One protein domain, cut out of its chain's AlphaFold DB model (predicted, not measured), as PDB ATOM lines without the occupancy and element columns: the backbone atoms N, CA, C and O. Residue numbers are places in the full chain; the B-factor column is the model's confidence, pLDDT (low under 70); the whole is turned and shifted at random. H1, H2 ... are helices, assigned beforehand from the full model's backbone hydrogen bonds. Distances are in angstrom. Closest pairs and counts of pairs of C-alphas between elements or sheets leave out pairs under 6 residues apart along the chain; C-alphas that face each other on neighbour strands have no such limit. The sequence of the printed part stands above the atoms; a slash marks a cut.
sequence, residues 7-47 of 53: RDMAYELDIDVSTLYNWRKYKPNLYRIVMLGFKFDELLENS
ATOM      1  N   ARG A   7     191.496 155.685 164.044       96.25
ATOM      2  CA  ARG A   7     192.109 156.271 165.238       96.25
ATOM      3  C   ARG A   7     192.821 157.575 164.901       96.25
ATOM      4  O   ARG A   7     192.603 158.549 165.602       96.25
ATOM      5  N   ASP A   8     193.579 157.606 163.807       96.69
ATOM      6  CA  ASP A   8     194.287 158.819 163.371       96.69
ATOM      7  C   ASP A   8     193.294 159.929 163.015       96.69
ATOM      8  O   ASP A   8     193.458 161.063 163.446       96.69
ATOM      9  N   MET A   9     192.214 159.585 162.299       97.06
ATOM     10  CA  MET A   9     191.128 160.529 162.002       97.06
ATOM     11  C   MET A   9     190.467 161.073 163.273       97.06
ATOM     12  O   MET A   9     190.121 162.244 163.330       97.06
ATOM     13  N   ALA A  10     190.242 160.219 164.275       97.69
ATOM     14  CA  ALA A  10     189.624 160.633 165.532       97.69
ATOM     15  C   ALA A  10     190.559 161.541 166.345       97.69
ATOM     16  O   ALA A  10     190.118 162.569 166.846       97.69
ATOM     17  N   TYR A  11     191.852 161.206 166.392       97.81
ATOM     18  CA  TYR A  11     192.883 162.026 167.028       97.81
ATOM     19  C   TYR A  11     192.995 163.413 166.380       97.81
ATOM     20  O   TYR A  11     193.034 164.415 167.080       97.81
ATOM     21  N   GLU A  12     192.980 163.488 165.047       97.19
ATOM     22  CA  GLU A  12     193.034 164.759 164.308       97.19
ATOM     23  C   GLU A  12     191.803 165.651 164.533       97.19
ATOM     24  O   GLU A  12     191.906 166.872 164.486       97.19
ATOM     25  N   LEU A  13     190.644 165.046 164.801       97.19
ATOM     26  CA  LEU A  13     189.401 165.755 165.116       97.19
ATOM     27  C   LEU A  13     189.233 166.065 166.609       97.19
ATOM     28  O   LEU A  13     188.207 166.638 166.968       97.19
ATOM     29  N   ASP A  14     190.188 165.662 167.452       98.31
ATOM     30  CA  ASP A  14     190.114 165.751 168.915       98.31
ATOM     31  C   ASP A  14     188.832 165.116 169.490       98.31
ATOM     32  O   ASP A  14     188.084 165.701 170.274       98.31
ATOM     33  N   ILE A  15     188.533 163.893 169.038       98.06
ATOM     34  CA  ILE A  15     187.387 163.105 169.504       98.06
ATOM     35  C   ILE A  15     187.780 161.660 169.799       98.06
ATOM     36  O   ILE A  15     188.711 161.097 169.222       98.06
ATOM     37  N   ASP A  16     186.967 160.992 170.611       98.38
ATOM     38  CA  ASP A  16     187.050 159.545 170.752       98.38
ATOM     39  C   ASP A  16     186.716 158.818 169.442       98.38
ATOM     40  O   ASP A  16     185.807 159.189 168.689       98.38
ATOM     41  N   VAL A  17     187.363 157.673 169.214       97.88
ATOM     42  CA  VAL A  17     187.056 156.800 168.064       97.88
ATOM     43  C   VAL A  17     185.583 156.355 168.082       97.88
ATOM     44  O   VAL A  17     184.952 156.221 167.030       97.88
ATOM     45  N   SER A  18     185.007 156.167 169.275       98.12
ATOM     46  CA  SER A  18     183.590 155.832 169.465       98.12
ATOM     47  C   SER A  18     182.663 156.913 168.903       98.12
ATOM     48  O   SER A  18     181.645 156.576 168.298       98.12
ATOM     49  N   THR A  19     183.032 158.192 169.000       98.44
ATOM     50  CA  THR A  19     182.288 159.316 168.416       98.44
ATOM     51  C   THR A  19     182.218 159.196 166.899       98.44
ATOM     52  O   THR A  19     181.139 159.335 166.318       98.44
ATOM     53  N   LEU A  20     183.321 158.816 166.251       97.62
ATOM     54  CA  LEU A  20     183.357 158.592 164.806       97.62
ATOM     55  C   LEU A  20     182.433 157.425 164.383       97.62
ATOM     56  O   LEU A  20     181.724 157.518 163.375       97.62
ATOM     57  N   TYR A  21     182.373 156.346 165.174       97.44
ATOM     58  CA  TYR A  21     181.418 155.246 164.963       97.44
ATOM     59  C   TYR A  21     179.965 155.669 165.226       97.44
ATOM     60  O   TYR A  21     179.066 155.304 164.460       97.44
ATOM     61  N   ASN A  22     179.729 156.477 166.258       98.50
ATOM     62  CA  ASN A  22     178.412 157.015 166.580       98.50
ATOM     63  C   ASN A  22     177.903 157.931 165.470       98.50
ATOM     64  O   ASN A  22     176.732 157.850 165.110       98.50
ATOM     65  N   TRP A  23     178.760 158.746 164.856       98.50
ATOM     66  CA  TRP A  23     178.366 159.525 163.686       98.50
ATOM     67  C   TRP A  23     177.970 158.627 162.521       98.50
ATOM     68  O   TRP A  23     176.936 158.869 161.909       98.50
ATOM     69  N   ARG A  24     178.705 157.543 162.249       97.62
ATOM     70  CA  ARG A  24     178.313 156.594 161.194       97.62
ATOM     71  C   ARG A  24     176.907 156.026 161.419       97.62
ATOM     72  O   ARG A  24     176.163 155.876 160.455       97.62
ATOM     73  N   LYS A  25     176.559 155.710 162.670       98.06
ATOM     74  CA  LYS A  25     175.277 155.086 163.035       98.06
ATOM     75  C   LYS A  25     174.124 156.088 163.142       98.06
ATOM     76  O   LYS A  25     173.041 155.825 162.637       98.06
ATOM     77  N   TYR A  26     174.352 157.216 163.808       98.69
ATOM     78  CA  TYR A  26     173.296 158.141 164.234       98.69
ATOM     79  C   TYR A  26     173.302 159.475 163.479       98.69
ATOM     80  O   TYR A  26     172.317 160.206 163.517       98.69
ATOM     81  N   LYS A  27     174.406 159.825 162.811       98.44
ATOM     82  CA  LYS A  27     174.560 161.068 162.034       98.44
ATOM     83  C   LYS A  27     175.254 160.783 160.692       98.44
ATOM     84  O   LYS A  27     176.318 161.349 160.423       98.44
ATOM     85  N   PRO A  28     174.691 159.908 159.834       98.25
ATOM     86  CA  PRO A  28     175.390 159.390 158.654       98.25
ATOM     87  C   PRO A  28     175.846 160.490 157.685       98.25
ATOM     88  O   PRO A  28     176.901 160.362 157.069       98.25
ATOM     89  N   ASN A  29     175.112 161.605 157.597       98.62
ATOM     90  CA  ASN A  29     175.509 162.759 156.787       98.62
ATOM     91  C   ASN A  29     176.753 163.474 157.330       98.62
ATOM     92  O   ASN A  29     177.635 163.806 156.543       98.62
ATOM     93  N   LEU A  30     176.861 163.652 158.653       98.44
ATOM     94  CA  LEU A  30     178.062 164.210 159.282       98.44
ATOM     95  C   LEU A  30     179.263 163.300 159.020       98.44
ATOM     96  O   LEU A  30     180.290 163.756 158.529       98.44
ATOM     97  N   TYR A  31     179.095 161.997 159.259       98.31
ATOM     98  CA  TYR A  31     180.138 161.017 158.974       98.31
ATOM     99  C   TYR A  31     180.578 161.070 157.505       98.31
ATOM    100  O   TYR A  31     181.772 161.118 157.224       98.31
ATOM    101  N   ARG A  32     179.631 161.119 156.557       98.38
ATOM    102  CA  ARG A  32     179.931 161.225 155.122       98.38
ATOM    103  C   ARG A  32     180.754 162.474 154.802       98.38
ATOM    104  O   ARG A  32     181.746 162.351 154.093       98.38
ATOM    105  N   ILE A  33     180.354 163.645 155.301       98.56
ATOM    106  CA  ILE A  33     181.048 164.916 155.035       98.56
ATOM    107  C   ILE A  33     182.481 164.868 155.574       98.56
ATOM    108  O   ILE A  33     183.418 165.139 154.830       98.56
ATOM    109  N   VAL A  34     182.661 164.436 156.824       98.00
ATOM    110  CA  VAL A  34     183.985 164.334 157.457       98.00
ATOM    111  C   VAL A  34     184.889 163.348 156.704       98.00
ATOM    112  O   VAL A  34     186.045 163.652 156.425       98.00
ATOM    113  N   MET A  35     184.368 162.181 156.303       96.88
ATOM    114  CA  MET A  35     185.149 161.202 155.531       96.88
ATOM    115  C   MET A  35     185.533 161.705 154.136       96.88
ATOM    116  O   MET A  35     186.582 161.320 153.622       96.88
ATOM    117  N   LEU A  36     184.692 162.537 153.513       97.56
ATOM    118  CA  LEU A  36     185.020 163.173 152.238       97.56
ATOM    119  C   LEU A  36     186.144 164.202 152.391       97.56
ATOM    120  O   LEU A  36     186.995 164.244 151.511       97.56
ATOM    121  N   GLY A  37     186.187 164.950 153.500       96.69
ATOM    122  CA  GLY A  37     187.298 165.854 153.826       96.69
ATOM    123  C   GLY A  37     188.642 165.123 153.857       96.69
ATOM    124  O   GLY A  37     189.512 165.411 153.046       96.69
ATOM    125  N   PHE A  38     188.753 164.061 154.662       96.19
ATOM    126  CA  PHE A  38     189.990 163.266 154.725       96.19
ATOM    127  C   PHE A  38     190.415 162.670 153.376       96.19
ATOM    128  O   PHE A  38     191.604 162.577 153.078       96.19
ATOM    129  N   LYS A  39     189.451 162.236 152.552       94.62
ATOM    130  CA  LYS A  39     189.746 161.730 151.204       94.62
ATOM    131  C   LYS A  39     190.235 162.847 150.283       94.62
ATOM    132  O   LYS A  39     191.076 162.600 149.426       94.62
ATOM    133  N   PHE A  40     189.690 164.051 150.422       95.44
ATOM    134  CA  PHE A  40     190.128 165.206 149.652       95.44
ATOM    135  C   PHE A  40     191.569 165.593 150.004       95.44
ATOM    136  O   PHE A  40     192.366 165.780 149.090       95.44
ATOM    137  N   ASP A  41     191.935 165.588 151.287       93.94
ATOM    138  CA  ASP A  41     193.315 165.851 151.717       93.94
ATOM    139  C   ASP A  41     194.296 164.813 151.151       93.94
ATOM    140  O   ASP A  41     195.354 165.171 150.637       93.94
ATOM    141  N   GLU A  42     193.918 163.529 151.146       91.62
ATOM    142  CA  GLU A  42     194.705 162.462 150.509       91.62
ATOM    143  C   GLU A  42     194.904 162.710 149.003       91.62
ATOM    144  O   GLU A  42     195.994 162.490 148.471       91.62
ATOM    145  N   LEU A  43     193.869 163.180 148.301       92.12
ATOM    146  CA  LEU A  43     193.962 163.512 146.878       92.12
ATOM    147  C   LEU A  43     194.858 164.732 146.630       92.12
ATOM    148  O   LEU A  43     195.652 164.702 145.690       92.12
ATOM    149  N   LEU A  44     194.767 165.769 147.465       92.06
ATOM    150  CA  LEU A  44     195.631 166.949 147.372       92.06
ATOM    151  C   LEU A  44     197.102 166.595 147.609       92.06
ATOM    152  O   LEU A  44     197.965 167.035 146.852       92.06
ATOM    153  N   GLU A  45     197.388 165.783 148.626       90.00
ATOM    154  CA  GLU A  45     198.738 165.303 148.944       90.00
ATOM    155  C   GLU A  45     199.338 164.515 147.769       90.00
ATOM    156  O   GLU A  45     200.485 164.736 147.380       90.00
ATOM    157  N   ASN A  46     198.548 163.621 147.165       87.62
ATOM    158  CA  ASN A  46     198.971 162.851 145.996       87.62
ATOM    159  C   ASN A  46     199.191 163.742 144.772       87.62
ATOM    160  O   ASN A  46     200.175 163.565 144.062       87.62
ATOM    161  N   SER A  47     198.302 164.711 144.534       87.62
ATOM    162  CA  SER A  47     198.424 165.630 143.401       87.62
ATOM    163  C   SER A  47     199.706 166.457 143.469       87.62
ATOM    164  O   SER A  47     200.324 166.670 142.434       87.62
TER     165      SER A  47
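What this domain is: This is residues 7 to 47 of the 53 residues of the protein "Transcriptional regulator" of Campylobacter coli (UniProt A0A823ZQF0). A long helix, H3, and a shorter one, H2, meet near their ends as a V, and the short helix H1 sits at the far end of H2, on the open side of the V. Residues 39 to 47 of H3 stick out as an arm. You have 41 printed residues with three named helices, in the order H1, H2, H3, and no named strand; the class is all helix. The whole is only just compact, close to loose, with a radius of gyration of the C-alphas of 10.9 A, and flat, spanning 33 by 20 by 10 A.

Where its parts are: Find C-alpha 28 at (175.390, 159.390, 158.654); from there H3, residues 28 to 47, runs 28.3 A to C-alpha 47 at (198.424, 165.630, 143.401). Before it, H2 covers residues 17 to 26, 14.3 A long. Look for H1 at residues 7 to 12, beginning with C-alpha 7 at (192.109, 156.271, 165.238) and 8.6 A long.

How they stand to each other: Start at H3, which touches H2 with residues 30 to 32 alone; the closest C-alphas, of Trp 23 and Tyr 31, are 5.3 A apart. The two run opposite ways at a steep tilt of 57 degrees. H1 touches H2 only at the corner by their link, with the C-alphas of Ala 10 and Val 17 closest at 5.3 A, and their lines are about perpendicular at 86 degrees. H1 and H3 are close but not clearly touching: their closest C-alphas, of Met 9 and Phe 38, are 7.9 A apart. In H1, H2 and H3 you will find every O i to N i+4 pair within hydrogen-bond range.

The domain as a whole: The C-alphas farthest apart are those of Tyr 26 and Ser 47, 33.5 A. Residues 39 to 47, which belong to H3, stand free; without them the body spans 20 by 19 by 10 A. The links H1 to H2 and H2 to H3 are tight, and the printed part has no cut. The mean pLDDT of the printed part is 96.5, and no printed residue is under 70.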